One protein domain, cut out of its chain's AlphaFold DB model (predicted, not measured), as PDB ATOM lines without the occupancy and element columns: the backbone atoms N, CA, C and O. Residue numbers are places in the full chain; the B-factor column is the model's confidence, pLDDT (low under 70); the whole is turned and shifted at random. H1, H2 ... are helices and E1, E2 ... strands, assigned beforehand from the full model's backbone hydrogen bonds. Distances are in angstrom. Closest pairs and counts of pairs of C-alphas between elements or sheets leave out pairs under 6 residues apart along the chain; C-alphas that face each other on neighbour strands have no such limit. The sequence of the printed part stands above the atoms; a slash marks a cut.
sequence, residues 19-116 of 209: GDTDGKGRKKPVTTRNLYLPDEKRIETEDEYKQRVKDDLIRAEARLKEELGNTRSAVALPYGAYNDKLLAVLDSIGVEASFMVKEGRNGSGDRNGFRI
ATOM      1  N   GLY A  19      28.668   2.818  34.124       96.38
ATOM      2  CA  GLY A  19      28.769   1.564  34.872       96.38
ATOM      3  C   GLY A  19      30.162   0.963  34.766       96.38
ATOM      4  O   GLY A  19      30.931   1.313  33.862       96.38
ATOM      5  N   ASP A  20      30.487   0.088  35.710       96.81
ATOM      6  CA  ASP A  20      31.768  -0.608  35.745       96.81
ATOM      7  C   ASP A  20      31.861  -1.606  34.589       96.81
ATOM      8  O   ASP A  20      30.919  -2.332  34.288       96.81
ATOM      9  N   THR A  21      33.004  -1.613  33.913       95.69
ATOM     10  CA  THR A  21      33.309  -2.486  32.765       95.69
ATOM     11  C   THR A  21      34.397  -3.500  33.087       95.69
ATOM     12  O   THR A  21      34.781  -4.298  32.237       95.69
ATOM     13  N   ASP A  22      34.923  -3.448  34.310       94.38
ATOM     14  CA  ASP A  22      35.819  -4.435  34.882       94.38
ATOM     15  C   ASP A  22      35.799  -4.372  36.417       94.38
ATOM     16  O   ASP A  22      35.283  -3.428  37.012       94.38
ATOM     17  N   GLY A  23      36.436  -5.352  37.062       91.00
ATOM     18  CA  GLY A  23      36.623  -5.363  38.516       91.00
ATOM     19  C   GLY A  23      37.663  -4.364  39.042       91.00
ATOM     20  O   GLY A  23      38.054  -4.464  40.200       91.00
ATOM     21  N   LYS A  24      38.166  -3.433  38.215       92.31
ATOM     22  CA  LYS A  24      39.174  -2.423  38.597       92.31
ATOM     23  C   LYS A  24      38.601  -1.003  38.620       92.31
ATOM     24  O   LYS A  24      39.359  -0.046  38.760       92.31
ATOM     25  N   GLY A  25      37.284  -0.855  38.459       90.00
ATOM     26  CA  GLY A  25      36.592   0.434  38.502       90.00
ATOM     27  C   GLY A  25      36.679   1.241  37.205       90.00
ATOM     28  O   GLY A  25      36.458   2.455  37.220       90.00
ATOM     29  N   ARG A  26      37.008   0.620  36.060       94.62
ATOM     30  CA  ARG A  26      36.913   1.308  34.764       94.62
ATOM     31  C   ARG A  26      35.449   1.511  34.404       94.62
ATOM     32  O   ARG A  26      34.732   0.546  34.158       94.62
ATOM     33  N   LYS A  27      35.038   2.771  34.267       96.62
ATOM     34  CA  LYS A  27      33.651   3.146  33.973       96.62
ATOM     35  C   LYS A  27      33.434   3.605  32.534       96.62
ATOM     36  O   LYS A  27      34.252   4.341  31.973       96.62
ATOM     37  N   LYS A  28      32.316   3.194  31.933       96.81
ATOM     38  CA  LYS A  28      31.868   3.604  30.585       96.81
ATOM     39  C   LYS A  28      30.339   3.750  30.529       96.81
ATOM     40  O   LYS A  28      29.667   3.227  31.417       96.81
ATOM     41  N   PRO A  29      29.784   4.447  29.517       97.12
ATOM     42  CA  PRO A  29      28.338   4.554  29.344       97.12
ATOM     43  C   PRO A  29      27.685   3.175  29.237       97.12
ATOM     44  O   PRO A  29      28.092   2.363  28.396       97.12
ATOM     45  N   VAL A  30      26.668   2.929  30.064       97.50
ATOM     46  CA  VAL A  30      26.043   1.598  30.206       97.50
ATOM     47  C   VAL A  30      25.302   1.134  28.947       97.50
ATOM     48  O   VAL A  30      25.104  -0.064  28.748       97.50
ATOM     49  N   THR A  31      24.958   2.065  28.056       96.69
ATOM     50  CA  THR A  31      24.343   1.787  26.749       96.69
ATOM     51  C   THR A  31      25.279   1.060  25.780       96.69
ATOM     52  O   THR A  31      24.819   0.368  24.875       96.69
ATOM     53  N   THR A  32      26.602   1.190  25.939       96.50
ATOM     54  CA  THR A  32      27.584   0.766  24.916       96.50
ATOM     55  C   THR A  32      28.545  -0.329  25.361       96.50
ATOM     56  O   THR A  32      29.459  -0.682  24.605       96.50
ATOM     57  N   ARG A  33      28.421  -0.825  26.593       96.69
ATOM     58  CA  ARG A  33      29.355  -1.796  27.167       96.69
ATOM     59  C   ARG A  33      28.623  -2.857  27.975       96.69
ATOM     60  O   ARG A  33      27.657  -2.549  28.670       96.69
ATOM     61  N   ASN A  34      29.154  -4.071  27.901       97.50
ATOM     62  CA  ASN A  34      28.923  -5.128  28.870       97.50
ATOM     63  C   ASN A  34      29.443  -4.648  30.225       97.50
ATOM     64  O   ASN A  34      30.539  -4.076  30.312       97.50
ATOM     65  N   LEU A  35      28.642  -4.847  31.261       97.56
ATOM     66  CA  LEU A  35      28.974  -4.402  32.605       97.56
ATOM     67  C   LEU A  35      29.667  -5.504  33.391       97.56
ATOM     68  O   LEU A  35      29.475  -6.688  33.144       97.56
ATOM     69  N   TYR A  36      30.495  -5.105  34.343       98.00
ATOM     70  CA  TYR A  36      30.973  -6.005  35.374       98.00
ATOM     71  C   TYR A  36      29.866  -6.216  36.403       98.00
ATOM     72  O   TYR A  36      29.314  -5.245  36.915       98.00
ATOM     73  N   LEU A  37      29.558  -7.479  36.683       96.88
ATOM     74  CA  LEU A  37      28.605  -7.935  37.686       96.88
ATOM     75  C   LEU A  37      29.400  -8.262  38.960       96.88
ATOM     76  O   LEU A  37      30.057  -9.308  39.000       96.88
ATOM     77  N   PRO A  38      29.410  -7.384  39.983       93.38
ATOM     78  CA  PRO A  38      30.282  -7.553  41.147       93.38
ATOM     79  C   PRO A  38      29.958  -8.812  41.951       93.38
ATOM     80  O   PRO A  38      30.873  -9.513  42.386       93.38
ATOM     81  N   ASP A  39      28.668  -9.126  42.077       95.19
ATOM     82  CA  ASP A  39      28.171 -10.273  42.842       95.19
ATOM     83  C   ASP A  39      28.607 -11.604  42.216       95.19
ATOM     84  O   ASP A  39      28.962 -12.552  42.913       95.19
ATOM     85  N   GLU A  40      28.674 -11.645  40.885       95.88
ATOM     86  CA  GLU A  40      29.072 -12.826  40.110       95.88
ATOM     87  C   GLU A  40      30.555 -12.811  39.707       95.88
ATOM     88  O   GLU A  40      31.057 -13.755  39.096       95.88
ATOM     89  N   LYS A  41      31.271 -11.729  40.032       95.56
ATOM     90  CA  LYS A  41      32.685 -11.490  39.709       95.56
ATOM     91  C   LYS A  41      33.041 -11.700  38.231       95.56
ATOM     92  O   LYS A  41      34.174 -12.068  37.912       95.56
ATOM     93  N   ARG A  42      32.112 -11.416  37.318       96.81
ATOM     94  CA  ARG A  42      32.274 -11.616  35.868       96.81
ATOM     95  C   ARG A  42      31.744 -10.431  35.069       96.81
ATOM     96  O   ARG A  42      31.137  -9.521  35.615       96.81
ATOM     97  N   ILE A  43      31.983 -10.446  33.764       97.75
ATOM     98  CA  ILE A  43      31.378  -9.497  32.824       97.75
ATOM     99  C   ILE A  43      30.049 -10.077  32.319       97.75
ATOM    100  O   ILE A  43      29.930 -11.296  32.162       97.75
ATOM    101  N   GLU A  44      29.070  -9.209  32.067       97.81
ATOM    102  CA  GLU A  44      27.847  -9.540  31.337       97.81
ATOM    103  C   GLU A  44      28.192 -10.238  30.020       97.81
ATOM    104  O   GLU A  44      29.032  -9.783  29.233       97.81
ATOM    105  N   THR A  45      27.491 -11.326  29.748       97.94
ATOM    106  CA  THR A  45      27.506 -11.957  28.437       97.94
ATOM    107  C   THR A  45      26.911 -11.016  27.390       97.94
ATOM    108  O   THR A  45      26.259 -10.014  27.688       97.94
ATOM    109  N   GLU A  46      27.138 -11.339  26.122       97.00
ATOM    110  CA  GLU A  46      26.572 -10.571  25.014       97.00
ATOM    111  C   GLU A  46      25.042 -10.571  25.003       97.00
ATOM    112  O   GLU A  46      24.431  -9.560  24.657       97.00
ATOM    113  N   ASP A  47      24.422 -11.679  25.403       97.56
ATOM    114  CA  ASP A  47      22.967 -11.799  25.410       97.56
ATOM    115  C   ASP A  47      22.349 -11.063  26.603       97.56
ATOM    116  O   ASP A  47      21.349 -10.372  26.430       97.56
ATOM    117  N   GLU A  48      23.002 -11.085  27.771       98.19
ATOM    118  CA  GLU A  48      22.619 -10.251  28.922       98.19
ATOM    119  C   GLU A  48      22.694  -8.759  28.582       98.19
ATOM    120  O   GLU A  48      21.751  -8.015  28.855       98.19
ATOM    121  N   TYR A  49      23.774  -8.321  27.920       98.06
ATOM    122  CA  TYR A  49      23.907  -6.944  27.440       98.06
ATOM    123  C   TYR A  49      22.755  -6.562  26.502       98.06
ATOM    124  O   TYR A  49      22.103  -5.533  26.706       98.06
ATOM    125  N   LYS A  50      22.488  -7.382  25.476       98.00
ATOM    126  CA  LYS A  50      21.419  -7.115  24.502       98.00
ATOM    127  C   LYS A  50      20.060  -7.040  25.183       98.00
ATOM    128  O   LYS A  50      19.308  -6.112  24.897       98.00
ATOM    129  N   GLN A  51      19.762  -7.982  26.076       98.12
ATOM    130  CA  GLN A  51      18.490  -8.045  26.785       98.12
ATOM    131  C   GLN A  51      18.309  -6.822  27.691       98.12
ATOM    132  O   GLN A  51      17.319  -6.110  27.548       98.12
ATOM    133  N   ARG A  52      19.310  -6.491  28.519       98.12
ATOM    134  CA  ARG A  52      19.288  -5.306  29.392       98.12
ATOM    135  C   ARG A  52      19.036  -4.019  28.612       98.12
ATOM    136  O   ARG A  52      18.203  -3.208  29.004       98.12
ATOM    137  N   VAL A  53      19.780  -3.811  27.526       98.31
ATOM    138  CA  VAL A  53      19.660  -2.597  26.707       98.31
ATOM    139  C   VAL A  53      18.304  -2.543  26.008       98.31
ATOM    140  O   VAL A  53      17.673  -1.488  25.981       98.31
ATOM    141  N   LYS A  54      17.838  -3.669  25.459       98.44
ATOM    142  CA  LYS A  54      16.542  -3.766  24.784       98.44
ATOM    143  C   LYS A  54      15.384  -3.480  25.739       98.44
ATOM    144  O   LYS A  54      14.509  -2.694  25.388       98.44
ATOM    145  N   ASP A  55      15.398  -4.069  26.930       98.56
ATOM    146  CA  ASP A  55      14.323  -3.919  27.914       98.56
ATOM    147  C   ASP A  55      14.203  -2.482  28.418       98.56
ATOM    148  O   ASP A  55      13.096  -1.951  28.505       98.56
ATOM    149  N   ASP A  56      15.331  -1.820  28.682       98.62
ATOM    150  CA  ASP A  56      15.347  -0.411  29.076       98.62
ATOM    151  C   ASP A  56      14.746   0.489  27.980       98.62
ATOM    152  O   ASP A  56      13.857   1.303  28.248       98.62
ATOM    153  N   LEU A  57      15.160   0.286  26.725       98.38
ATOM    154  CA  LEU A  57      14.669   1.065  25.588       98.38
ATOM    155  C   LEU A  57      13.176   0.834  25.327       98.38
ATOM    156  O   LEU A  57      12.444   1.804  25.129       98.38
ATOM    157  N   ILE A  58      12.716  -0.423  25.361       98.12
ATOM    158  CA  ILE A  58      11.296  -0.775  25.206       98.12
ATOM    159  C   ILE A  58      10.471  -0.157  26.329       98.12
ATOM    160  O   ILE A  58       9.390   0.371  26.073       98.12
ATOM    161  N   ARG A  59      10.975  -0.188  27.565       98.50
ATOM    162  CA  ARG A  59      10.281   0.405  28.706       98.50
ATOM    163  C   ARG A  59      10.103   1.909  28.521       98.50
ATOM    164  O   ARG A  59       8.996   2.401  28.720       98.50
ATOM    165  N   ALA A  60      11.143   2.629  28.104       98.00
ATOM    166  CA  ALA A  60      11.035   4.057  27.800       98.00
ATOM    167  C   ALA A  60      10.047   4.339  26.652       98.00
ATOM    168  O   ALA A  60       9.202   5.223  26.785       98.00
ATOM    169  N   GLU A  61      10.085   3.560  25.564       97.44
ATOM    170  CA  GLU A  61       9.122   3.686  24.459       97.44
ATOM    171  C   GLU A  61       7.678   3.444  24.909       97.44
ATOM    172  O   GLU A  61       6.779   4.187  24.520       97.44
ATOM    173  N   ALA A  62       7.447   2.423  25.735       97.06
ATOM    174  CA  ALA A  62       6.122   2.103  26.248       97.06
ATOM    175  C   ALA A  62       5.547   3.273  27.055       97.06
ATOM    176  O   ALA A  62       4.409   3.667  26.808       97.06
ATOM    177  N   ARG A  63       6.348   3.888  27.939       97.56
ATOM    178  CA  ARG A  63       5.918   5.068  28.708       97.56
ATOM    179  C   ARG A  63       5.601   6.260  27.815       97.56
ATOM    180  O   ARG A  63       4.561   6.880  27.991       97.56
ATOM    181  N   LEU A  64       6.437   6.549  26.818       96.00
ATOM    182  CA  LEU A  64       6.191   7.653  25.882       96.00
ATOM    183  C   LEU A  64       4.903   7.448  25.068       96.00
ATOM    184  O   LEU A  64       4.161   8.398  24.831       96.00
ATOM    185  N   LYS A  65       4.613   6.214  24.650       95.06
ATOM    186  CA  LYS A  65       3.385   5.880  23.910       95.06
ATOM    187  C   LYS A  65       2.146   5.956  24.799       95.06
ATOM    188  O   LYS A  65       1.147   6.531  24.382       95.06
ATOM    189  N   GLU A  66       2.224   5.406  26.006       96.31
ATOM    190  CA  GLU A  66       1.127   5.380  26.981       96.31
ATOM    191  C   GLU A  66       0.774   6.785  27.486       96.31
ATOM    192  O   GLU A  66      -0.397   7.150  27.531       96.31
ATOM    193  N   GLU A  67       1.778   7.585  27.845       95.06
ATOM    194  CA  GLU A  67       1.565   8.872  28.512       95.06
ATOM    195  C   GLU A  67       1.384  10.038  27.535       95.06
ATOM    196  O   GLU A  67       0.660  10.985  27.840       95.06
ATOM    197  N   LEU A  68       2.053   9.997  26.376       92.94
ATOM    198  CA  LEU A  68       2.116  11.130  25.442       92.94
ATOM    199  C   LEU A  68       1.497  10.826  24.074       92.94
ATOM    200  O   LEU A  68       1.409  11.720  23.235       92.94
ATOM    201  N   GLY A  69       1.050   9.587  23.835       92.81
ATOM    202  CA  GLY A  69       0.428   9.197  22.571       92.81
ATOM    203  C   GLY A  69       1.395   9.208  21.385       92.81
ATOM    204  O   GLY A  69       0.967   9.389  20.244       92.81
ATOM    205  N   ASN A  70       2.698   9.043  21.633       92.81
ATOM    206  CA  ASN A  70       3.709   9.051  20.581       92.81
ATOM    207  C   ASN A  70       3.411   8.005  19.493       92.81
ATOM    208  O   ASN A  70       3.289   6.814  19.767       92.81
ATOM    209  N   THR A  71       3.385   8.436  18.232       91.69
ATOM    210  CA  THR A  71       3.200   7.550  17.066       91.69
ATOM    211  C   THR A  71       4.503   7.219  16.344       91.69
ATOM    212  O   THR A  71       4.529   6.334  15.493       91.69
ATOM    213  N   ARG A  72       5.587   7.923  16.681       92.00
ATOM    214  CA  ARG A  72       6.923   7.782  16.092       92.00
ATOM    215  C   ARG A  72       7.923   7.448  17.191       92.00
ATOM    216  O   ARG A  72       7.819   7.986  18.295       92.00
ATOM    217  N   SER A  73       8.908   6.618  16.870       95.06
ATOM    218  CA  SER A  73       9.951   6.192  17.809       95.06
ATOM    219  C   SER A  73      11.298   6.790  17.415       95.06
ATOM    220  O   SER A  73      11.823   6.515  16.336       95.06
ATOM    221  N   ALA A  74      11.871   7.604  18.301       95.94
ATOM    222  CA  ALA A  74      13.198   8.178  18.131       95.94
ATOM    223  C   ALA A  74      13.943   8.215  19.467       95.94
ATOM    224  O   ALA A  74      13.323   8.359  20.520       95.94
ATOM    225  N   VAL A  75      15.273   8.111  19.420       97.31
ATOM    226  CA  VAL A  75      16.116   8.081  20.623       97.31
ATOM    227  C   VAL A  75      17.264   9.079  20.539       97.31
ATOM    228  O   VAL A  75      18.050   9.073  19.599       97.31
ATOM    229  N   ALA A  76      17.426   9.922  21.549       96.62
ATOM    230  CA  ALA A  76      18.691  10.598  21.795       96.62
ATOM    231  C   ALA A  76      19.564   9.671  22.642       96.62
ATOM    232  O   ALA A  76      19.136   9.208  23.694       96.62
ATOM    233  N   LEU A  77      20.789   9.370  22.220       96.50
ATOM    234  CA  LEU A  77      21.650   8.469  22.987       96.50
ATOM    235  C   LEU A  77      22.376   9.235  24.106       96.50
ATOM    236  O   LEU A  77      22.974  10.281  23.826       96.50
ATOM    237  N   PRO A  78      22.365   8.742  25.363       96.31
ATOM    238  CA  PRO A  78      23.138   9.319  26.460       96.31
ATOM    239  C   PRO A  78      24.599   9.535  26.080       96.31
ATOM    240  O   PRO A  78      25.253   8.647  25.523       96.31
ATOM    241  N   TYR A  79      25.104  10.743  26.343       94.12
ATOM    242  CA  TYR A  79      26.462  11.178  25.978       94.12
ATOM    243  C   TYR A  79      26.786  11.078  24.471       94.12
ATOM    244  O   TYR A  79      27.943  11.196  24.073       94.12
ATOM    245  N   GLY A  80      25.778  10.818  23.627       92.56
ATOM    246  CA  GLY A  80      25.927  10.429  22.227       92.56
ATOM    247  C   GLY A  80      26.762   9.168  22.011       92.56
ATOM    248  O   GLY A  80      27.351   9.015  20.942       92.56
ATOM    249  N   ALA A  81      26.849   8.296  23.017       93.50
ATOM    250  CA  ALA A  81      27.612   7.061  22.955       93.50
ATOM    251  C   ALA A  81      26.819   5.979  22.211       93.50
ATOM    252  O   ALA A  81      25.678   5.684  22.567       93.50
ATOM    253  N   TYR A  82      27.443   5.359  21.208       94.50
ATOM    254  CA  TYR A  82      26.851   4.272  20.431       94.50
ATOM    255  C   TYR A  82      27.892   3.223  20.014       94.50
ATOM    256  O   TYR A  82      29.101   3.454  20.092       94.50
ATOM    257  N   ASN A  83      27.409   2.049  19.611       94.81
ATOM    258  CA  ASN A  83      28.169   0.978  18.966       94.81
ATOM    259  C   ASN A  83      27.220   0.187  18.039       94.81
ATOM    260  O   ASN A  83      26.004   0.366  18.107       94.81
ATOM    261  N   ASP A  84      27.757  -0.713  17.218       95.19
ATOM    262  CA  ASP A  84      26.948  -1.463  16.244       95.19
ATOM    263  C   ASP A  84      25.905  -2.380  16.905       95.19
ATOM    264  O   ASP A  84      24.812  -2.565  16.377       95.19
ATOM    265  N   LYS A  85      26.198  -2.907  18.102       95.81
ATOM    266  CA  LYS A  85      25.271  -3.772  18.848       95.81
ATOM    267  C   LYS A  85      24.034  -3.002  19.316       95.81
ATOM    268  O   LYS A  85      22.921  -3.493  19.182       95.81
ATOM    269  N   LEU A  86      24.227  -1.790  19.836       96.69
ATOM    270  CA  LEU A  86      23.154  -0.892  20.247       96.69
ATOM    271  C   LEU A  86      22.309  -0.478  19.043       96.69
ATOM    272  O   LEU A  86      21.087  -0.495  19.137       96.69
ATOM    273  N   LEU A  87      22.943  -0.151  17.911       95.94
ATOM    274  CA  LEU A  87      22.221   0.175  16.679       95.94
ATOM    275  C   LEU A  87      21.355  -1.005  16.207       95.94
ATOM    276  O   LEU A  87      20.181  -0.809  15.912       95.94
ATOM    277  N   ALA A  88      21.878  -2.233  16.252       96.38
ATOM    278  CA  ALA A  88      21.101  -3.431  15.932       96.38
ATOM    279  C   ALA A  88      19.916  -3.651  16.895       96.38
ATOM    280  O   ALA A  88      18.844  -4.086  16.471       96.38
ATOM    281  N   VAL A  89      20.074  -3.331  18.187       97.44
ATOM    282  CA  VAL A  89      18.959  -3.374  19.149       97.44
ATOM    283  C   VAL A  89      17.891  -2.346  18.781       97.44
ATOM    284  O   VAL A  89      16.719  -2.715  18.733       97.44
ATOM    285  N   LEU A  90      18.275  -1.102  18.474       97.06
ATOM    286  CA  LEU A  90      17.349  -0.043  18.048       97.06
ATOM    287  C   LEU A  90      16.563  -0.439  16.792       97.06
ATOM    288  O   LEU A  90      15.344  -0.261  16.750       97.06
ATOM    289  N   ASP A  91      17.239  -1.041  15.815       95.56
ATOM    290  CA  ASP A  91      16.604  -1.589  14.617       95.56
ATOM    291  C   ASP A  91      15.587  -2.682  14.962       95.56
ATOM    292  O   ASP A  91      14.459  -2.658  14.473       95.56
ATOM    293  N   SER A  92      15.950  -3.604  15.860       96.56
ATOM    294  CA  SER A  92      15.089  -4.727  16.253       96.56
ATOM    295  C   SER A  92      13.799  -4.316  16.972       96.56
ATOM    296  O   SER A  92      12.859  -5.106  17.029       96.56
ATOM    297  N   ILE A  93      13.752  -3.102  17.534       95.81
ATOM    298  CA  ILE A  93      12.584  -2.567  18.252       95.81
ATOM    299  C   ILE A  93      11.848  -1.478  17.458       95.81
ATOM    300  O   ILE A  93      10.924  -0.862  17.986       95.81
ATOM    301  N   GLY A  94      12.236  -1.241  16.201       95.12
ATOM    302  CA  GLY A  94      11.545  -0.311  15.309       95.12
ATOM    303  C   GLY A  94      11.790   1.169  15.610       95.12
ATOM    304  O   GLY A  94      10.935   1.996  15.305       95.12
ATOM    305  N   VAL A  95      12.935   1.529  16.202       96.06
ATOM    306  CA  VAL A  95      13.318   2.942  16.350       96.06
ATOM    307  C   VAL A  95      13.691   3.508  14.981       96.06
ATOM    308  O   VAL A  95      14.599   3.019  14.309       96.06
ATOM    309  N   GLU A  96      12.998   4.558  14.554       94.56
ATOM    310  CA  GLU A  96      13.145   5.128  13.212       94.56
ATOM    311  C   GLU A  96      14.406   5.988  13.090       94.56
ATOM    312  O   GLU A  96      15.095   5.925  12.069       94.56
ATOM    313  N   ALA A  97      14.716   6.753  14.142       94.56
ATOM    314  CA  ALA A  97      15.848   7.671  14.190       94.56
ATOM    315  C   ALA A  97      16.563   7.640  15.548       94.56
ATOM    316  O   ALA A  97      15.936   7.619  16.608       94.56
ATOM    317  N   SER A  98      17.891   7.697  15.524       95.50
ATOM    318  CA  SER A  98      18.739   7.892  16.696       95.50
ATOM    319  C   SER A  98      19.535   9.190  16.576       95.50
ATOM    320  O   SER A  98      19.846   9.623  15.470       95.50
ATOM    321  N   PHE A  99      19.885   9.825  17.692       94.88
ATOM    322  CA  PHE A  99      20.663  11.064  17.717       94.88
ATOM    323  C   PHE A  99      21.915  10.914  18.580       94.88
ATOM    324  O   PHE A  99      21.854  10.498  19.740       94.88
ATOM    325  N   MET A 100      23.055  11.324  18.028       89.69
ATOM    326  CA  MET A 100      24.368  11.301  18.681       89.69
ATOM    327  C   MET A 100      24.921  12.719  18.881       89.69
ATOM    328  O   MET A 100      24.336  13.695  18.428       89.69
ATOM    329  N   VAL A 101      26.037  12.869  19.601       85.62
ATOM    330  CA  VAL A 101      26.693  14.186  19.813       85.62
ATOM    331  C   VAL A 101      27.770  14.493  18.776       85.62
ATOM    332  O   VAL A 101      28.397  15.547  18.839       85.62
ATOM    333  N   LYS A 102      28.029  13.560  17.854       83.12
ATOM    334  CA  LYS A 102      29.001  13.761  16.786       83.12
ATOM    335  C   LYS A 102      28.474  14.828  15.829       83.12
ATOM    336  O   LYS A 102      27.335  14.736  15.372       83.12
ATOM    337  N   GLU A 103      29.318  15.813  15.541       84.12
ATOM    338  CA  GLU A 103      29.008  16.892  14.607       84.12
ATOM    339  C   GLU A 103      28.989  16.368  13.167       84.12
ATOM    340  O   GLU A 103      29.832  15.557  12.774       84.12
ATOM    341  N   GLY A 104      28.012  16.819  12.380       81.44
ATOM    342  CA  GLY A 104      27.814  16.364  11.008       81.44
ATOM    343  C   GLY A 104      26.530  16.914  10.393       81.44
ATOM    344  O   GLY A 104      25.670  17.445  11.093       81.44
ATOM    345  N   ARG A 105      26.420  16.795   9.066       81.31
ATOM    346  CA  ARG A 105      25.191  17.084   8.316       81.31
ATOM    347  C   ARG A 105      24.428  15.782   8.110       81.31
ATOM    348  O   ARG A 105      25.062  14.769   7.838       81.31
ATOM    349  N   ASN A 106      23.106  15.851   8.203       88.06
ATOM    350  CA  ASN A 106      22.220  14.715   7.964       88.06
ATOM    351  C   ASN A 106      21.575  14.845   6.581       88.06
ATOM    352  O   ASN A 106      21.095  15.922   6.221       88.06
ATOM    353  N   GLY A 107      21.568  13.760   5.816       86.75
ATOM    354  CA  GLY A 107      20.729  13.577   4.639       86.75
ATOM    355  C   GLY A 107      19.352  13.023   5.008       86.75
ATOM    356  O   GLY A 107      19.130  12.537   6.113       86.75
ATOM    357  N   SER A 108      18.416  13.051   4.058       84.19
ATOM    358  CA  SER A 108      17.038  12.576   4.262       84.19
ATOM    359  C   SER A 108      16.912  11.068   4.516       84.19
ATOM    360  O   SER A 108      15.862  10.620   4.963       84.19
ATOM    361  N   GLY A 109      17.951  10.284   4.210       86.62
ATOM    362  CA  GLY A 109      18.008   8.842   4.476       86.62
ATOM    363  C   GLY A 109      18.750   8.465   5.761       86.62
ATOM    364  O   GLY A 109      18.813   7.283   6.098       86.62
ATOM    365  N   ASP A 110      19.327   9.435   6.476       89.19
ATOM    366  CA  ASP A 110      20.142   9.144   7.652       89.19
ATOM    367  C   ASP A 110      19.255   8.832   8.857       89.19
ATOM    368  O   ASP A 110      18.536   9.686   9.371       89.19
ATOM    369  N   ARG A 111      19.352   7.597   9.357       90.38
ATOM    370  CA  ARG A 111      18.680   7.174  10.598       90.38
ATOM    371  C   ARG A 111      19.471   7.532  11.854       90.38
ATOM    372  O   ARG A 111      18.929   7.518  12.951       90.38
ATOM    373  N   ASN A 112      20.749   7.866  11.699       90.88
ATOM    374  CA  ASN A 112      21.654   8.212  12.787       90.88
ATOM    375  C   ASN A 112      22.017   9.695  12.681       90.88
ATOM    376  O   ASN A 112      22.986  10.069  12.026       90.88
ATOM    377  N   GLY A 113      21.214  10.530  13.330       90.88
ATOM    378  CA  GLY A 113      21.318  11.977  13.317       90.88
ATOM    379  C   GLY A 113      22.560  12.490  14.043       90.88
ATOM    380  O   GLY A 113      22.690  12.388  15.268       90.88
ATOM    381  N   PHE A 114      23.453  13.114  13.284       89.94
ATOM    382  CA  PHE A 114      24.502  13.988  13.787       89.94
ATOM    383  C   PHE A 114      23.901  15.281  14.349       89.94
ATOM    384  O   PHE A 114      22.891  15.783  13.848       89.94
ATOM    385  N   ARG A 115      24.529  15.836  15.389       89.12
ATOM    386  CA  ARG A 115      24.090  17.079  16.038       89.12
ATOM    387  C   ARG A 115      25.232  18.075  16.107       89.12
ATOM    388  O   ARG A 115      26.362  17.708  16.408       89.12
ATOM    389  N   ILE A 116      24.920  19.344  15.883       86.25
ATOM    390  CA  ILE A 116      25.841  20.448  16.151       86.25
ATOM    391  C   ILE A 116      25.579  20.913  17.580       86.25
ATOM    392  O   ILE A 116      24.482  21.370  17.895       86.25
TER     393      ILE A 116
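What this domain is: This is residues 19 to 116 of the 209 residues of the protein "Polysaccharide deacetylase" of Paenibacillus lactis 154 (UniProt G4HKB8). One long helix, H1, leads from a loop-rich head, residues 19 to 45 with the short strand E1, past a small body made of helix H2 and the two-stranded sheet of E2 and E3. H2 packs on residues 50 to 54 of H1, and the looped stretch of residues 100 to 116 ends the printed part beyond E3. The 98 printed residues run E1, H1, E2, H2, E3; the sheet is parallel, and the class is mixed, helices and strands, with under half of the residues in named elements. The whole is only just compact, close to loose, with a radius of gyration of the C-alphas of 15.0 A and spans of 44 by 33 by 19 A.

How they stand to each other: Look first at E1, residues 27 to 29, which pairs with no named strand; its residues 27 to 28 pair antiparallel with residues 19 to 20. It is apart from H1, residues 46 to 68. H2, residues 84 to 92, touches H1 at residues 50 to 54 alone; the closest C-alphas, of Lys 54 and Val 89, are 6.1 A apart. These helices run the same way at a steep tilt of 46 degrees. In both, every O i to N i+4 pair is within hydrogen-bond range. E2, residues 74 to 76, and E3, residues 97 to 99, are parallel neighbours at 10 degrees, with N 75 and O 97 within hydrogen-bond range at 2.9 A. E2, H2 and E3 form a strand-helix-strand unit, two parallel strands joined through a helix, with a right-handed crossover. H2 and E3 are near each other. Residues 98 to 99 of E3 also pair, in parallel, with residues 112 to 113.

Where its parts are: Find C-alpha 27 at (33.651, 3.146, 33.973), where E1 begins. From C-alpha 46 at (26.572, -10.571, 25.014), H1 runs 32.7 A to C-alpha 68. H2 measures 12.3 A; E3 ends at C-alpha 99, (20.663, 11.064, 17.717).

The domain as a whole: The C-alphas farthest apart, of Asp 39 and Ser 108, are 46.2 A apart. The link from E1 to H1 is long. The printed part has no cut, and no printed residue is under 70 in pLDDT.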